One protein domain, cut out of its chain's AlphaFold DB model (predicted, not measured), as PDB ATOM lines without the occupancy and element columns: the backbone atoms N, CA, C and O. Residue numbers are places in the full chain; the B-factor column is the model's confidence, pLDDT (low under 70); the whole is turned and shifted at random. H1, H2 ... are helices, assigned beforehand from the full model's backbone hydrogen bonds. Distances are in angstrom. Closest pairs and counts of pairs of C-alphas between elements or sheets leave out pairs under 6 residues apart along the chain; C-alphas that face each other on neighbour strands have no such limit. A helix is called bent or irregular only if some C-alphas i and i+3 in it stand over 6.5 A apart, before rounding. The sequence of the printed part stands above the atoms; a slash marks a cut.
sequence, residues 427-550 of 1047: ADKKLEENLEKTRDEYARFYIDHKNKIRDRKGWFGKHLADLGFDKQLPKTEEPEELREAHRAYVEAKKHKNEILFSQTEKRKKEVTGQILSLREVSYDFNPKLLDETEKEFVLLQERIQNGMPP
ATOM      1  N   ALA A 427     174.537 122.706  74.075       87.88
ATOM      2  CA  ALA A 427     175.545 122.332  75.071       87.88
ATOM      3  C   ALA A 427     175.046 122.561  76.508       87.88
ATOM      4  O   ALA A 427     175.078 121.631  77.314       87.88
ATOM      5  N   ASP A 428     174.508 123.747  76.797       88.88
ATOM      6  CA  ASP A 428     173.943 124.119  78.100       88.88
ATOM      7  C   ASP A 428     172.813 123.149  78.499       88.88
ATOM      8  O   ASP A 428     172.745 122.699  79.644       88.88
ATOM      9  N   LYS A 429     171.971 122.739  77.536       93.31
ATOM     10  CA  LYS A 429     170.909 121.743  77.753       93.31
ATOM     11  C   LYS A 429     171.450 120.363  78.132       93.31
ATOM     12  O   LYS A 429     170.945 119.768  79.079       93.31
ATOM     13  N   LYS A 430     172.471 119.854  77.430       93.81
ATOM     14  CA  LYS A 430     173.119 118.571  77.781       93.81
ATOM     15  C   LYS A 430     173.752 118.613  79.170       93.81
ATOM     16  O   LYS A 430     173.783 117.600  79.865       93.81
ATOM     17  N   LEU A 431     174.265 119.776  79.558       92.19
ATOM     18  CA  LEU A 431     174.907 119.976  80.847       92.19
ATOM     19  C   LEU A 431     173.870 119.981  81.983       92.19
ATOM     20  O   LEU A 431     174.052 119.258  82.961       92.19
ATOM     21  N   GLU A 432     172.737 120.676  81.825       93.12
ATOM     22  CA  GLU A 432     171.629 120.599  82.794       93.12
ATOM     23  C   GLU A 432     171.012 119.188  82.861       93.12
ATOM     24  O   GLU A 432     170.732 118.711  83.956       93.12
ATOM     25  N   GLU A 433     170.874 118.474  81.735       95.62
ATOM     26  CA  GLU A 433     170.422 117.068  81.723       95.62
ATOM     27  C   GLU A 433     171.370 116.146  82.517       95.62
ATOM     28  O   GLU A 433     170.915 115.281  83.272       95.62
ATOM     29  N   ASN A 434     172.689 116.348  82.407       95.44
ATOM     30  CA  ASN A 434     173.679 115.604  83.191       95.44
ATOM     31  C   ASN A 434     173.659 115.983  84.685       95.44
ATOM     32  O   ASN A 434     173.786 115.115  85.554       95.44
ATOM     33  N   LEU A 435     173.469 117.268  84.998       95.19
ATOM     34  CA  LEU A 435     173.335 117.733  86.377       95.19
ATOM     35  C   LEU A 435     172.050 117.204  87.023       95.19
ATOM     36  O   LEU A 435     172.096 116.747  88.159       95.19
ATOM     37  N   GLU A 436     170.915 117.189  86.318       95.88
ATOM     38  CA  GLU A 436     169.674 116.613  86.845       95.88
ATOM     39  C   GLU A 436     169.820 115.111  87.116       95.88
ATOM     40  O   GLU A 436     169.436 114.653  88.195       95.88
ATOM     41  N   LYS A 437     170.451 114.363  86.201       97.19
ATOM     42  CA  LYS A 437     170.722 112.931  86.387       97.19
ATOM     43  C   LYS A 437     171.565 112.664  87.641       97.19
ATOM     44  O   LYS A 437     171.173 111.855  88.482       97.19
ATOM     45  N   THR A 438     172.699 113.350  87.794       96.81
ATOM     46  CA  THR A 438     173.594 113.152  88.950       96.81
ATOM     47  C   THR A 438     172.978 113.662  90.259       96.81
ATOM     48  O   THR A 438     173.150 113.029  91.303       96.81
ATOM     49  N   ARG A 439     172.175 114.738  90.216       96.19
ATOM     50  CA  ARG A 439     171.371 115.248  91.348       96.19
ATOM     51  C   ARG A 439     170.375 114.191  91.845       96.19
ATOM     52  O   ARG A 439     170.248 114.003  93.056       96.19
ATOM     53  N   ASP A 440     169.702 113.481  90.938       96.06
ATOM     54  CA  ASP A 440     168.757 112.405  91.279       96.06
ATOM     55  C   ASP A 440     169.444 111.137  91.805       96.06
ATOM     56  O   ASP A 440     168.973 110.546  92.783       96.06
ATOM     57  N   GLU A 441     170.571 110.731  91.215       96.81
ATOM     58  CA  GLU A 441     171.380 109.607  91.709       96.81
ATOM     59  C   GLU A 441     171.905 109.884  93.127       96.81
ATOM     60  O   GLU A 441     171.689 109.075  94.037       96.81
ATOM     61  N   TYR A 442     172.489 111.063  93.364       95.75
ATOM     62  CA  TYR A 442     172.953 111.471  94.692       95.75
ATOM     63  C   TYR A 442     171.806 111.538  95.711       95.75
ATOM     64  O   TYR A 442     171.919 110.980  96.807       95.75
ATOM     65  N   ALA A 443     170.666 112.141  95.350       95.38
ATOM     66  CA  ALA A 443     169.492 112.177  96.220       95.38
ATOM     67  C   ALA A 443     169.021 110.760  96.596       95.38
ATOM     68  O   ALA A 443     168.755 110.500  97.773       95.38
ATOM     69  N   ARG A 444     168.967 109.830  95.632       96.00
ATOM     70  CA  ARG A 444     168.564 108.429  95.847       96.00
ATOM     71  C   ARG A 444     169.467 107.719  96.858       96.00
ATOM     72  O   ARG A 444     168.946 107.176  97.834       96.00
ATOM     73  N   PHE A 445     170.787 107.747  96.668       95.56
ATOM     74  CA  PHE A 445     171.724 107.119  97.611       95.56
ATOM     75  C   PHE A 445     171.702 107.802  98.985       95.56
ATOM     76  O   PHE A 445     171.770 107.127 100.014       95.56
ATOM     77  N   TYR A 446     171.523 109.126  99.034       92.31
ATOM     78  CA  TYR A 446     171.427 109.860 100.297       92.31
ATOM     79  C   TYR A 446     170.170 109.473 101.090       92.31
ATOM     80  O   TYR A 446     170.234 109.269 102.304       92.31
ATOM     81  N   ILE A 447     169.027 109.329 100.412       91.50
ATOM     82  CA  ILE A 447     167.774 108.854 101.014       91.50
ATOM     83  C   ILE A 447     167.945 107.434 101.559       91.50
ATOM     84  O   ILE A 447     167.564 107.188 102.703       91.50
ATOM     85  N   ASP A 448     168.539 106.521 100.788       93.06
ATOM     86  CA  ASP A 448     168.762 105.138 101.220       93.06
ATOM     87  C   ASP A 448     169.709 105.051 102.430       93.06
ATOM     88  O   ASP A 448     169.380 104.425 103.441       93.06
ATOM     89  N   HIS A 449     170.826 105.783 102.409       92.56
ATOM     90  CA  HIS A 449     171.730 105.896 103.553       92.56
ATOM     91  C   HIS A 449     171.015 106.444 104.803       92.56
ATOM     92  O   HIS A 449     171.160 105.898 105.903       92.56
ATOM     93  N   LYS A 450     170.170 107.474 104.656       86.69
ATOM     94  CA  LYS A 450     169.348 107.983 105.767       86.69
ATOM     95  C   LYS A 450     168.305 106.968 106.235       86.69
ATOM     96  O   LYS A 450     168.089 106.884 107.442       86.69
ATOM     97  N   ASN A 451     167.697 106.178 105.347       86.25
ATOM     98  CA  ASN A 451     166.787 105.090 105.725       86.25
ATOM     99  C   ASN A 451     167.529 104.036 106.565       86.25
ATOM    100  O   ASN A 451     167.119 103.774 107.696       86.25
ATOM    101  N   LYS A 452     168.689 103.555 106.096       88.81
ATOM    102  CA  LYS A 452     169.577 102.625 106.823       88.81
ATOM    103  C   LYS A 452     169.974 103.154 108.212       88.81
ATOM    104  O   LYS A 452     169.945 102.402 109.187       88.81
ATOM    105  N   ILE A 453     170.285 104.450 108.341       82.12
ATOM    106  CA  ILE A 453     170.534 105.096 109.646       82.12
ATOM    107  C   ILE A 453     169.263 105.142 110.508       82.12
ATOM    108  O   ILE A 453     169.335 104.864 111.706       82.12
ATOM    109  N   ARG A 454     168.100 105.503 109.944       75.19
ATOM    110  CA  ARG A 454     166.830 105.561 110.689       75.19
ATOM    111  C   ARG A 454     166.412 104.183 111.188       75.19
ATOM    112  O   ARG A 454     165.941 104.095 112.316       75.19
ATOM    113  N   ASP A 455     166.616 103.112 110.431       81.12
ATOM    114  CA  ASP A 455     166.215 101.759 110.842       81.12
ATOM    115  C   ASP A 455     167.031 101.188 112.001       81.12
ATOM    116  O   ASP A 455     166.504 100.404 112.787       81.12
ATOM    117  N   ARG A 456     168.251 101.692 112.216       78.06
ATOM    118  CA  ARG A 456     169.040 101.425 113.430       78.06
ATOM    119  C   ARG A 456     168.545 102.190 114.673       78.06
ATOM    120  O   ARG A 456     169.049 101.949 115.766       78.06
ATOM    121  N   LYS A 457     167.577 103.111 114.546       75.56
ATOM    122  CA  LYS A 457     167.037 103.911 115.663       75.56
ATOM    123  C   LYS A 457     165.669 103.408 116.124       75.56
ATOM    124  O   LYS A 457     164.771 103.153 115.324       75.56
ATOM    125  N   GLY A 458     165.467 103.389 117.442       73.56
ATOM    126  CA  GLY A 458     164.134 103.248 118.035       73.56
ATOM    127  C   GLY A 458     163.201 104.403 117.638       73.56
ATOM    128  O   GLY A 458     163.664 105.488 117.291       73.56
ATOM    129  N   TRP A 459     161.885 104.186 117.716       61.53
ATOM    130  CA  TRP A 459     160.848 105.091 117.182       61.53
ATOM    131  C   TRP A 459     161.016 106.580 117.561       61.53
ATOM    132  O   TRP A 459     161.002 107.443 116.685       61.53
ATOM    133  N   PHE A 460     161.278 106.892 118.837       52.16
ATOM    134  CA  PHE A 460     161.566 108.268 119.278       52.16
ATOM    135  C   PHE A 460     162.844 108.851 118.650       52.16
ATOM    136  O   PHE A 460     162.880 110.030 118.299       52.16
ATOM    137  N   GLY A 461     163.880 108.027 118.473       68.31
ATOM    138  CA  GLY A 461     165.120 108.409 117.801       68.31
ATOM    139  C   GLY A 461     164.914 108.698 116.313       68.31
ATOM    140  O   GLY A 461     165.505 109.650 115.810       68.31
ATOM    141  N   LYS A 462     164.031 107.957 115.621       68.31
ATOM    142  CA  LYS A 462     163.662 108.255 114.223       68.31
ATOM    143  C   LYS A 462     163.079 109.671 114.100       68.31
ATOM    144  O   LYS A 462     163.532 110.451 113.272       68.31
ATOM    145  N   HIS A 463     162.140 110.040 114.974       62.81
ATOM    146  CA  HIS A 463     161.456 111.339 114.902       62.81
ATOM    147  C   HIS A 463     162.278 112.539 115.414       62.81
ATOM    148  O   HIS A 463     162.052 113.662 114.965       62.81
ATOM    149  N   LEU A 464     163.239 112.339 116.325       62.84
ATOM    150  CA  LEU A 464     164.148 113.407 116.777       62.84
ATOM    151  C   LEU A 464     165.311 113.661 115.801       62.84
ATOM    152  O   LEU A 464     165.790 114.796 115.710       62.84
ATOM    153  N   ALA A 465     165.721 112.645 115.037       66.19
ATOM    154  CA  ALA A 465     166.776 112.749 114.029       66.19
ATOM    155  C   ALA A 465     166.458 113.793 112.947       66.19
ATOM    156  O   ALA A 465     167.231 114.727 112.734       66.19
ATOM    157  N   ASP A 466     165.280 113.695 112.322       64.88
ATOM    158  CA  ASP A 466     164.866 114.584 111.223       64.88
ATOM    159  C   ASP A 466     164.662 116.052 111.668       64.88
ATOM    160  O   ASP A 466     164.660 116.977 110.843       64.88
ATOM    161  N   LEU A 467     164.526 116.277 112.983       63.06
ATOM    162  CA  LEU A 467     164.447 117.590 113.633       63.06
ATOM    163  C   LEU A 467     165.825 118.166 114.017       63.06
ATOM    164  O   LEU A 467     165.891 119.277 114.547       63.06
ATOM    165  N   GLY A 468     166.919 117.440 113.765       62.38
ATOM    166  CA  GLY A 468     168.279 117.856 114.114       62.38
ATOM    167  C   GLY A 468     168.605 117.748 115.608       62.38
ATOM    168  O   GLY A 468     169.506 118.446 116.074       62.38
ATOM    169  N   PHE A 469     167.877 116.918 116.365       61.72
ATOM    170  CA  PHE A 469     168.139 116.642 117.789       61.72
ATOM    171  C   PHE A 469     169.002 115.399 118.032       61.72
ATOM    172  O   PHE A 469     169.240 115.041 119.186       61.72
ATOM    173  N   ASP A 470     169.522 114.771 116.974       58.62
ATOM    174  CA  ASP A 470     170.654 113.860 117.116       58.62
ATOM    175  C   ASP A 470     171.814 114.623 117.785       58.62
ATOM    176  O   ASP A 470     172.489 115.440 117.152       58.62
ATOM    177  N   LYS A 471     172.083 114.323 119.066       52.78
ATOM    178  CA  LYS A 471     173.461 114.393 119.576       52.78
ATOM    179  C   LYS A 471     174.301 113.619 118.571       52.78
ATOM    180  O   LYS A 471     173.902 112.497 118.267       52.78
ATOM    181  N   GLN A 472     175.374 114.228 118.058       50.00
ATOM    182  CA  GLN A 472     176.203 113.671 116.986       50.00
ATOM    183  C   GLN A 472     176.396 112.169 117.202       50.00
ATOM    184  O   GLN A 472     177.129 111.744 118.093       50.00
ATOM    185  N   LEU A 473     175.660 111.375 116.426       52.34
ATOM    186  CA  LEU A 473     175.866 109.939 116.407       52.34
ATOM    187  C   LEU A 473     177.261 109.705 115.828       52.34
ATOM    188  O   LEU A 473     177.706 110.527 115.017       52.34
ATOM    189  N   PRO A 474     177.954 108.619 116.218       53.50
ATOM    190  CA  PRO A 474     179.205 108.257 115.567       53.50
ATOM    191  C   PRO A 474     178.976 108.290 114.056       53.50
ATOM    192  O   PRO A 474     177.989 107.715 113.577       53.50
ATOM    193  N   LYS A 475     179.825 109.042 113.338       66.62
ATOM    194  CA  LYS A 475     179.716 109.212 111.886       66.62
ATOM    195  C   LYS A 475     179.737 107.815 111.277       66.62
ATOM    196  O   LYS A 475     180.769 107.157 111.272       66.62
ATOM    197  N   THR A 476     178.572 107.345 110.842       78.88
ATOM    198  CA  THR A 476     178.477 106.111 110.068       78.88
ATOM    199  C   THR A 476     179.185 106.413 108.760       78.88
ATOM    200  O   THR A 476     178.882 107.444 108.158       78.88
ATOM    201  N   GLU A 477     180.160 105.589 108.374       86.94
ATOM    202  CA  GLU A 477     180.854 105.796 107.106       86.94
ATOM    203  C   GLU A 477     179.838 105.866 105.969       86.94
ATOM    204  O   GLU A 477     178.909 105.058 105.885       86.94
ATOM    205  N   GLU A 478     180.000 106.883 105.126       90.12
ATOM    206  CA  GLU A 478     179.182 107.032 103.935       90.12
ATOM    207  C   GLU A 478     179.489 105.855 103.003       90.12
ATOM    208  O   GLU A 478     180.668 105.628 102.706       90.12
ATOM    209  N   PRO A 479     178.472 105.099 102.544       94.31
ATOM    210  CA  PRO A 479     178.701 104.000 101.619       94.31
ATOM    211  C   PRO A 479     179.362 104.523 100.341       94.31
ATOM    212  O   PRO A 479     179.115 105.657  99.926       94.31
ATOM    213  N   GLU A 480     180.195 103.695  99.717       95.00
ATOM    214  CA  GLU A 480     181.000 104.083  98.555       95.00
ATOM    215  C   GLU A 480     180.136 104.649  97.417       95.00
ATOM    216  O   GLU A 480     180.408 105.747  96.940       95.00
ATOM    217  N   GLU A 481     178.994 104.012  97.143       94.81
ATOM    218  CA  GLU A 481     177.950 104.473  96.211       94.81
ATOM    219  C   GLU A 481     177.507 105.934  96.458       94.81
ATOM    220  O   GLU A 481     177.320 106.713  95.524       94.81
ATOM    221  N   LEU A 482     177.358 106.340  97.728       94.62
ATOM    222  CA  LEU A 482     176.968 107.706  98.094       94.62
ATOM    223  C   LEU A 482     178.111 108.696  97.851       94.62
ATOM    224  O   LEU A 482     177.865 109.816  97.405       94.62
ATOM    225  N   ARG A 483     179.353 108.290  98.134       92.94
ATOM    226  CA  ARG A 483     180.548 109.104  97.867       92.94
ATOM    227  C   ARG A 483     180.781 109.288  96.369       92.94
ATOM    228  O   ARG A 483     181.147 110.385  95.957       92.94
ATOM    229  N   GLU A 484     180.569 108.250  95.568       95.19
ATOM    230  CA  GLU A 484     180.685 108.304  94.107       95.19
ATOM    231  C   GLU A 484     179.601 109.188  93.493       95.19
ATOM    232  O   GLU A 484     179.927 110.121  92.760       95.19
ATOM    233  N   ALA A 485     178.333 108.995  93.869       95.12
ATOM    234  CA  ALA A 485     177.242 109.844  93.395       95.12
ATOM    235  C   ALA A 485     177.419 111.317  93.813       95.12
ATOM    236  O   ALA A 485     177.131 112.223  93.033       95.12
ATOM    237  N   HIS A 486     177.954 111.575  95.015       93.38
ATOM    238  CA  HIS A 486     178.302 112.927  95.458       93.38
ATOM    239  C   HIS A 486     179.429 113.541  94.608       93.38
ATOM    240  O   HIS A 486     179.315 114.699  94.212       93.38
ATOM    241  N   ARG A 487     180.486 112.780  94.279       92.00
ATOM    242  CA  ARG A 487     181.559 113.240  93.375       92.00
ATOM    243  C   ARG A 487     181.020 113.566  91.985       92.00
ATOM    244  O   ARG A 487     181.225 114.683  91.526       92.00
ATOM    245  N   ALA A 488     180.263 112.655  91.373       95.19
ATOM    246  CA  ALA A 488     179.677 112.854  90.047       95.19
ATOM    247  C   ALA A 488     178.758 114.090  89.988       95.19
ATOM    248  O   ALA A 488     178.793 114.851  89.023       95.19
ATOM    249  N   TYR A 489     177.977 114.334  91.047       95.25
ATOM    250  CA  TYR A 489     177.148 115.534  91.185       95.25
ATOM    251  C   TYR A 489     177.980 116.827  91.291       95.25
ATOM    252  O   TYR A 489     177.698 117.802  90.591       95.25
ATOM    253  N   VAL A 490     179.037 116.839  92.113       92.06
ATOM    254  CA  VAL A 490     179.934 118.002  92.251       92.06
ATOM    255  C   VAL A 490     180.732 118.259  90.967       92.06
ATOM    256  O   VAL A 490     180.912 119.412  90.587       92.06
ATOM    257  N   GLU A 491     181.158 117.219  90.250       91.88
ATOM    258  CA  GLU A 491     181.833 117.333  88.948       91.88
ATOM    259  C   GLU A 491     180.897 117.886  87.863       91.88
ATOM    260  O   GLU A 491     181.264 118.832  87.162       91.88
ATOM    261  N   ALA A 492     179.658 117.388  87.772       94.06
ATOM    262  CA  ALA A 492     178.648 117.928  86.858       94.06
ATOM    263  C   ALA A 492     178.365 119.415  87.136       94.06
ATOM    264  O   ALA A 492     178.265 120.223  86.206       94.06
ATOM    265  N   LYS A 493     178.298 119.805  88.414       93.44
ATOM    266  CA  LYS A 493     178.110 121.203  88.814       93.44
ATOM    267  C   LYS A 493     179.361 122.064  88.595       93.44
ATOM    268  O   LYS A 493     179.225 123.221  88.195       93.44
ATOM    269  N   LYS A 494     180.571 121.517  88.763       92.56
ATOM    270  CA  LYS A 494     181.821 122.207  88.398       92.56
ATOM    271  C   LYS A 494     181.840 122.529  86.904       92.56
ATOM    272  O   LYS A 494     182.063 123.684  86.558       92.56
ATOM    273  N   HIS A 495     181.522 121.564  86.038       90.69
ATOM    274  CA  HIS A 495     181.433 121.796  84.590       90.69
ATOM    275  C   HIS A 495     180.381 122.848  84.213       90.69
ATOM    276  O   HIS A 495     180.616 123.655  83.317       90.69
ATOM    277  N   LYS A 496     179.245 122.911  84.923       91.25
ATOM    278  CA  LYS A 496     178.239 123.969  84.715       91.25
ATOM    279  C   LYS A 496     178.821 125.354  84.993       91.25
ATOM    280  O   LYS A 496     178.661 126.289  84.208       91.25
ATOM    281  N   ASN A 497     179.559 125.457  86.094       90.06
ATOM    282  CA  ASN A 497     180.178 126.695  86.543       90.06
ATOM    283  C   ASN A 497     181.477 127.041  85.794       90.06
ATOM    284  O   ASN A 497     181.902 128.189  85.842       90.06
ATOM    285  N   GLU A 498     182.083 126.122  85.044       89.06
ATOM    286  CA  GLU A 498     183.266 126.361  84.199       89.06
ATOM    287  C   GLU A 498     183.005 127.449  83.133       89.06
ATOM    288  O   GLU A 498     183.852 128.306  82.851       89.06
ATOM    289  N   ILE A 499     181.776 127.515  82.610       82.81
ATOM    290  CA  ILE A 499     181.317 128.596  81.721       82.81
ATOM    291  C   ILE A 499     181.305 129.943  82.466       82.81
ATOM    292  O   ILE A 499     181.718 130.968  81.919       82.81
ATOM    293  N   LEU A 500     180.876 129.953  83.730       81.94
ATOM    294  CA  LEU A 500     180.860 131.143  84.582       81.94
ATOM    295  C   LEU A 500     182.288 131.579  84.976       81.94
ATOM    296  O   LEU A 500     182.620 132.760  84.844       81.94
ATOM    297  N   PHE A 501     183.162 130.648  85.373       84.00
ATOM    298  CA  PHE A 501     184.572 130.923  85.673       84.00
ATOM    299  C   PHE A 501     185.319 131.477  84.452       84.00
ATOM    300  O   PHE A 501     185.960 132.525  84.552       84.00
ATOM    301  N   SER A 502     185.165 130.862  83.277       84.50
ATOM    302  CA  SER A 502     185.828 131.311  82.045       84.50
ATOM    303  C   SER A 502     185.316 132.663  81.521       84.50
ATOM    304  O   SER A 502     186.090 133.432  80.940       84.50
ATOM    305  N   GLN A 503     184.047 133.025  81.756       82.00
ATOM    306  CA  GLN A 503     183.552 134.391  81.516       82.00
ATOM    307  C   GLN A 503     184.223 135.411  82.448       82.00
ATOM    308  O   GLN A 503     184.585 136.506  82.013       82.00
ATOM    309  N   THR A 504     184.434 135.050  83.712       77.25
ATOM    310  CA  THR A 504     185.088 135.915  84.706       77.25
ATOM    311  C   THR A 504     186.583 136.054  84.465       77.25
ATOM    312  O   THR A 504     187.119 137.149  84.603       77.25
ATOM    313  N   GLU A 505     187.261 134.996  84.029       81.00
ATOM    314  CA  GLU A 505     188.637 135.057  83.528       81.00
ATOM    315  C   GLU A 505     188.786 136.044  82.366       81.00
ATOM    316  O   GLU A 505     189.704 136.867  82.371       81.00
ATOM    317  N   LYS A 506     187.884 135.982  81.376       82.75
ATOM    318  CA  LYS A 506     187.880 136.899  80.226       82.75
ATOM    319  C   LYS A 506     187.682 138.343  80.682       82.75
ATOM    320  O   LYS A 506     188.508 139.186  80.354       82.75
ATOM    321  N   ARG A 507     186.695 138.605  81.550       75.94
ATOM    322  CA  ARG A 507     186.483 139.935  82.154       75.94
ATOM    323  C   ARG A 507     187.678 140.423  82.969       75.94
ATOM    324  O   ARG A 507     188.043 141.586  82.855       75.94
ATOM    325  N   LYS A 508     188.321 139.560  83.766       77.94
ATOM    326  CA  LYS A 508     189.561 139.902  84.481       77.94
ATOM    327  C   LYS A 508     190.645 140.318  83.483       77.94
ATOM    328  O   LYS A 508     191.217 141.387  83.637       77.94
ATOM    329  N   LYS A 509     190.883 139.528  82.431       80.69
ATOM    330  CA  LYS A 509     191.877 139.816  81.377       80.69
ATOM    331  C   LYS A 509     191.573 141.123  80.620       80.69
ATOM    332  O   LYS A 509     192.502 141.880  80.358       80.69
ATOM    333  N   GLU A 510     190.304 141.422  80.345       76.44
ATOM    334  CA  GLU A 510     189.850 142.688  79.740       76.44
ATOM    335  C   GLU A 510     190.046 143.896  80.677       76.44
ATOM    336  O   GLU A 510     190.529 144.944  80.244       76.44
ATOM    337  N   VAL A 511     189.726 143.757  81.968       71.38
ATOM    338  CA  VAL A 511     189.829 144.846  82.957       71.38
ATOM    339  C   VAL A 511     191.267 145.100  83.417       71.38
ATOM    340  O   VAL A 511     191.577 146.237  83.745       71.38
ATOM    341  N   THR A 512     192.187 144.129  83.351       57.47
ATOM    342  CA  THR A 512     193.616 144.342  83.689       57.47
ATOM    343  C   THR A 512     194.300 145.416  82.815       57.47
ATOM    344  O   THR A 512     195.366 145.912  83.173       57.47
ATOM    345  N   GLY A 513     193.690 145.831  81.695       58.78
ATOM    346  CA  GLY A 513     194.120 146.991  80.898       58.78
ATOM    347  C   GLY A 513     193.643 148.366  81.405       58.78
ATOM    348  O   GLY A 513     194.060 149.387  80.860       58.78
ATOM    349  N   GLN A 514     192.776 148.427  82.421       55.94
ATOM    350  CA  GLN A 514     192.260 149.657  83.032       55.94
ATOM    351  C   GLN A 514     192.521 149.666  84.544       55.94
ATOM    352  O   GLN A 514     192.531 148.632  85.201       55.94
ATOM    353  N   ILE A 515     192.702 150.854  85.127       48.47
ATOM    354  CA  ILE A 515     193.004 151.031  86.563       48.47
ATOM    355  C   ILE A 515     191.712 150.950  87.409       48.47
ATOM    356  O   ILE A 515     191.465 151.774  88.287       48.47
ATOM    357  N   LEU A 516     190.859 149.966  87.118       49.81
ATOM    358  CA  LEU A 516     189.726 149.574  87.953       49.81
ATOM    359  C   LEU A 516     190.136 148.330  88.735       49.81
ATOM    360  O   LEU A 516     190.743 147.405  88.198       49.81
ATOM    361  N   SER A 517     189.888 148.343  90.042       56.12
ATOM    362  CA  SER A 517     190.482 147.338  90.919       56.12
ATOM    363  C   SER A 517     189.919 145.942  90.622       56.12
ATOM    364  O   SER A 517     188.706 145.762  90.526       56.12
ATOM    365  N   LEU A 518     190.793 144.928  90.566       59.44
ATOM    366  CA  LEU A 518     190.413 143.510  90.409       59.44
ATOM    367  C   LEU A 518     189.334 143.055  91.418       59.44
ATOM    368  O   LEU A 518     188.593 142.111  91.152       59.44
ATOM    369  N   ARG A 519     189.227 143.772  92.546       57.09
ATOM    370  CA  ARG A 519     188.227 143.615  93.606       57.09
ATOM    371  C   ARG A 519     186.786 143.856  93.140       57.09
ATOM    372  O   ARG A 519     185.885 143.173  93.623       57.09
ATOM    373  N   GLU A 520     186.555 144.787  92.215       61.09
ATOM    374  CA  GLU A 520     185.218 145.072  91.671       61.09
ATOM    375  C   GLU A 520     184.763 143.948  90.730       61.09
ATOM    376  O   GLU A 520     183.645 143.454  90.855       61.09
ATOM    377  N   VAL A 521     185.663 143.445  89.876       61.62
ATOM    378  CA  VAL A 521     185.372 142.327  88.957       61.62
ATOM    379  C   VAL A 521     185.065 141.028  89.712       61.62
ATOM    380  O   VAL A 521     184.219 140.255  89.268       61.62
ATOM    381  N   SER A 522     185.702 140.784  90.865       58.91
ATOM    382  CA  SER A 522     185.301 139.675  91.744       58.91
ATOM    383  C   SER A 522     183.918 139.882  92.373       58.91
ATOM    384  O   SER A 522     183.158 138.925  92.483       58.91
ATOM    385  N   TYR A 523     183.557 141.114  92.746       60.00
ATOM    386  CA  TYR A 523     182.332 141.389  93.507       60.00
ATOM    387  C   TYR A 523     181.042 141.090  92.722       60.00
ATOM    388  O   TYR A 523     180.074 140.613  93.308       60.00
ATOM    389  N   ASP A 524     181.041 141.314  91.405       62.94
ATOM    390  CA  ASP A 524     179.890 141.044  90.521       62.94
ATOM    391  C   ASP A 524     179.728 139.559  90.141       62.94
ATOM    392  O   ASP A 524     178.652 139.131  89.712       62.94
ATOM    393  N   PHE A 525     180.795 138.765  90.255       64.25
ATOM    394  CA  PHE A 525     180.789 137.351  89.873       64.25
ATOM    395  C   PHE A 525     180.160 136.467  90.949       64.25
ATOM    396  O   PHE A 525     179.252 135.672  90.688       64.25
ATOM    397  N   ASN A 526     180.636 136.652  92.175       72.94
ATOM    398  CA  ASN A 526     180.336 135.797  93.310       72.94
ATOM    399  C   ASN A 526     178.836 135.676  93.672       72.94
ATOM    400  O   ASN A 526     178.419 134.556  93.981       72.94
ATOM    401  N   PRO A 527     177.980 136.725  93.601       80.31
ATOM    402  CA  PRO A 527     176.558 136.569  93.919       80.31
ATOM    403  C   PRO A 527     175.818 135.633  92.955       80.31
ATOM    404  O   PRO A 527     174.855 134.998  93.366       80.31
ATOM    405  N   LYS A 528     176.270 135.472  91.700       85.25
ATOM    406  CA  LYS A 528     175.644 134.515  90.768       85.25
ATOM    407  C   LYS A 528     175.946 133.064  91.134       85.25
ATOM    408  O   LYS A 528     175.039 132.239  91.116       85.25
ATOM    409  N   LEU A 529     177.198 132.771  91.497       85.75
ATOM    410  CA  LEU A 529     177.595 131.451  92.000       85.75
ATOM    411  C   LEU A 529     176.868 131.104  93.305       85.75
ATOM    412  O   LEU A 529     176.488 129.949  93.504       85.75
ATOM    413  N   LEU A 530     176.653 132.091  94.180       87.50
ATOM    414  CA  LEU A 530     175.865 131.933  95.403       87.50
ATOM    415  C   LEU A 530     174.394 131.619  95.085       87.50
ATOM    416  O   LEU A 530     173.909 130.568  95.497       87.50
ATOM    417  N   ASP A 531     173.725 132.456  94.284       88.38
ATOM    418  CA  ASP A 531     172.342 132.258  93.818       88.38
ATOM    419  C   ASP A 531     172.125 130.862  93.204       88.38
ATOM    420  O   ASP A 531     171.092 130.225  93.409       88.38
ATOM    421  N   GLU A 532     173.076 130.399  92.393       88.88
ATOM    422  CA  GLU A 532     173.047 129.079  91.764       88.88
ATOM    423  C   GLU A 532     173.274 127.957  92.784       88.88
ATOM    424  O   GLU A 532     172.568 126.950  92.773       88.88
ATOM    425  N   THR A 533     174.183 128.155  93.737       90.19
ATOM    426  CA  THR A 533     174.438 127.193  94.818       90.19
ATOM    427  C   THR A 533     173.232 127.031  95.742       90.19
ATOM    428  O   THR A 533     172.888 125.903  96.096       90.19
ATOM    429  N   GLU A 534     172.534 128.120  96.063       88.81
ATOM    430  CA  GLU A 534     171.291 128.087  96.837       88.81
ATOM    431  C   GLU A 534     170.145 127.412  96.076       88.81
ATOM    432  O   GLU A 534     169.435 126.584  96.652       88.81
ATOM    433  N   LYS A 535     169.978 127.701  94.776       93.12
ATOM    434  CA  LYS A 535     168.981 127.023  93.922       93.12
ATOM    435  C   LYS A 535     169.218 125.517  93.880       93.12
ATOM    436  O   LYS A 535     168.281 124.756  94.120       93.12
ATOM    437  N   GLU A 536     170.455 125.087  93.646       90.88
ATOM    438  CA  GLU A 536     170.822 123.667  93.637       90.88
ATOM    439  C   GLU A 536     170.584 123.000  94.999       90.88
ATOM    440  O   GLU A 536     170.016 121.909  95.065       90.88
ATOM    441  N   PHE A 537     170.917 123.673  96.104       90.62
ATOM    442  CA  PHE A 537     170.614 123.170  97.446       90.62
ATOM    443  C   PHE A 537     169.107 123.017  97.687       90.62
ATOM    444  O   PHE A 537     168.679 122.006  98.246       90.62
ATOM    445  N   VAL A 538     168.285 123.977  97.252       91.38
ATOM    446  CA  VAL A 538     166.818 123.895  97.361       91.38
ATOM    447  C   VAL A 538     166.267 122.733  96.530       91.38
ATOM    448  O   VAL A 538     165.490 121.942  97.065       91.38
ATOM    449  N   LEU A 539     166.705 122.576  95.276       92.69
ATOM    450  CA  LEU A 539     166.297 121.469  94.399       92.69
ATOM    451  C   LEU A 539     166.695 120.105  94.982       92.69
ATOM    452  O   LEU A 539     165.875 119.186  95.032       92.69
ATOM    453  N   LEU A 540     167.921 119.975  95.491       90.81
ATOM    454  CA  LEU A 540     168.389 118.759  96.155       90.81
ATOM    455  C   LEU A 540     167.570 118.455  97.422       90.81
ATOM    456  O   LEU A 540     167.141 117.317  97.623       90.81
ATOM    457  N   GLN A 541     167.310 119.456  98.270       88.50
ATOM    458  CA  GLN A 541     166.470 119.283  99.461       88.50
ATOM    459  C   GLN A 541     165.031 118.899  99.101       88.50
ATOM    460  O   GLN A 541     164.427 118.105  99.823       88.50
ATOM    461  N   GLU A 542     164.486 119.413  97.997       90.12
ATOM    462  CA  GLU A 542     163.177 119.011  97.482       90.12
ATOM    463  C   GLU A 542     163.179 117.550  97.011       90.12
ATOM    464  O   GLU A 542     162.303 116.789  97.427       90.12
ATOM    465  N   ARG A 543     164.177 117.105  96.234       90.75
ATOM    466  CA  ARG A 543     164.311 115.692  95.816       90.75
ATOM    467  C   ARG A 543     164.455 114.756  97.022       90.75
ATOM    468  O   ARG A 543     163.719 113.774  97.121       90.75
ATOM    469  N   ILE A 544     165.299 115.104  98.001       88.25
ATOM    470  CA  ILE A 544     165.452 114.350  99.261       88.25
ATOM    471  C   ILE A 544     164.119 114.285 100.026       88.25
ATOM    472  O   ILE A 544     163.706 113.211 100.473       88.25
ATOM    473  N   GLN A 545     163.403 115.407 100.154       84.81
ATOM    474  CA  GLN A 545     162.087 115.440 100.798       84.81
ATOM    475  C   GLN A 545     161.051 114.607 100.041       84.81
ATOM    476  O   GLN A 545     160.281 113.884 100.675       84.81
ATOM    477  N   ASN A 546     161.070 114.635  98.710       86.31
ATOM    478  CA  ASN A 546     160.159 113.891  97.848       86.31
ATOM    479  C   ASN A 546     160.466 112.389  97.771       86.31
ATOM    480  O   ASN A 546     159.546 111.622  97.485       86.31
ATOM    481  N   GLY A 547     161.661 111.927  98.145       81.81
ATOM    482  CA  GLY A 547     161.966 110.495  98.270       81.81
ATOM    483  C   GLY A 547     161.742 109.874  99.659       81.81
ATOM    484  O   GLY A 547     161.686 108.652  99.770       81.81
ATOM    485  N   MET A 548     161.548 110.664 100.725       79.50
ATOM    486  CA  MET A 548     161.314 110.110 102.075       79.50
ATOM    487  C   MET A 548     159.973 109.340 102.215       79.50
ATOM    488  O   MET A 548     159.004 109.650 101.509       79.50
ATOM    489  N   PRO A 549     159.856 108.363 103.143       76.44
ATOM    490  CA  PRO A 549     158.645 107.551 103.305       76.44
ATOM    491  C   PRO A 549     157.357 108.359 103.605       76.44
ATOM    492  O   PRO A 549     157.392 109.334 104.367       76.44
ATOM    493  N   PRO A 550     156.175 107.952 103.084       64.88
ATOM    494  CA  PRO A 550     154.923 108.708 103.240       64.88
ATOM    495  C   PRO A 550     154.449 108.919 104.684       64.88
ATOM    496  O   PRO A 550     153.783 109.919 104.962       64.88
TER     497      PRO A 550
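This is residues 427 to 550 of the 1047 residues of an uncharacterized protein of Parcubacteria bacterium C7867-006 (UniProt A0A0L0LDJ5). A long helical hairpin, H3 and H4, splays open at the end away from its turn, and a third long helix, H1, is set slantwise between the two arms there. The short H2 folds back at the last residues of H1, and a long loop, residues 466 to 479, swings from it to the first residue of H3. The printed part has 124 residues, with four named helices in the order H1, H2, H3, H4 and no named strand; the class is all helix. It is loose, with a radius of gyration of the C-alphas of 19.5 A, and its outline, 65 by 32 by 25 A, is only just a rod.

H1 runs from residue 427, C-alpha at (175.545, 122.332, 75.071), to residue 455, 42.3 A from first to last C-alpha. H2 is residues 459 to 465, 10.2 A. H3, residues 480 to 511, is the longest helix by residues, 44.5 A, and begins at C-alpha 480 (181.000, 104.083, 98.555). It has a kink of 36 degrees near residue 497, and is neither bent nor irregular, but only just: C-alphas 496 and 499 are 6.3 A apart. H4, residues 518 to 547, is 44.3 A long and ends at C-alpha 547 (161.966, 110.495, 98.270). It is only just irregular, with C-alphas 524 and 527 6.53 A apart.

H1 is the hub and touches the three other helices. Its residues 454 to 455 touch H2, the closest C-alphas being those of Arg 454 and Lys 462, 5.5 A apart; the two form a helical hairpin, opposite ways at a steep tilt of 41 degrees. H1 and H3 touch through residues 481 to 496 of H3, the closest C-alphas being those of Tyr 442 and Ala 485 at 4.8 A; they run opposite ways at a tilt of 37 degrees, only just steep. Residues 439 to 447 of H1 touch residues 540 to 547 of H4, the closest C-alphas being those of Ala 443 and Ile 544 at 5.5 A, the same way at a steep tilt of 51 degrees. H3 and H4 form a helical hairpin, opposite ways at a shallow tilt of 24 degrees. They touch with residues 497 to 511 of H3 and 518 to 529 of H4, the closest C-alphas being those of Lys 508 and Val 521, 6.6 A apart. The helix packing is mostly crossed, one of the four touching pairs being at a shallow tilt. H2 is apart from H3 and from H4. Each O i to N i+4 pair is within hydrogen-bond range in H1 and H2, against 26 of 28 in H3 and 22 of 26 in H4.

The two C-alphas farthest apart, those of Gly 458 and Gly 513, are 64.7 A apart. The printed part has no cut. The link from H1 to H2 is tight, that from H3 to H4 is short, and that from H2 to H3, 14 residues, is long. The mean pLDDT of the printed part is 81.0; residues 459 to 475, 512 to 525 and 550 are under 70.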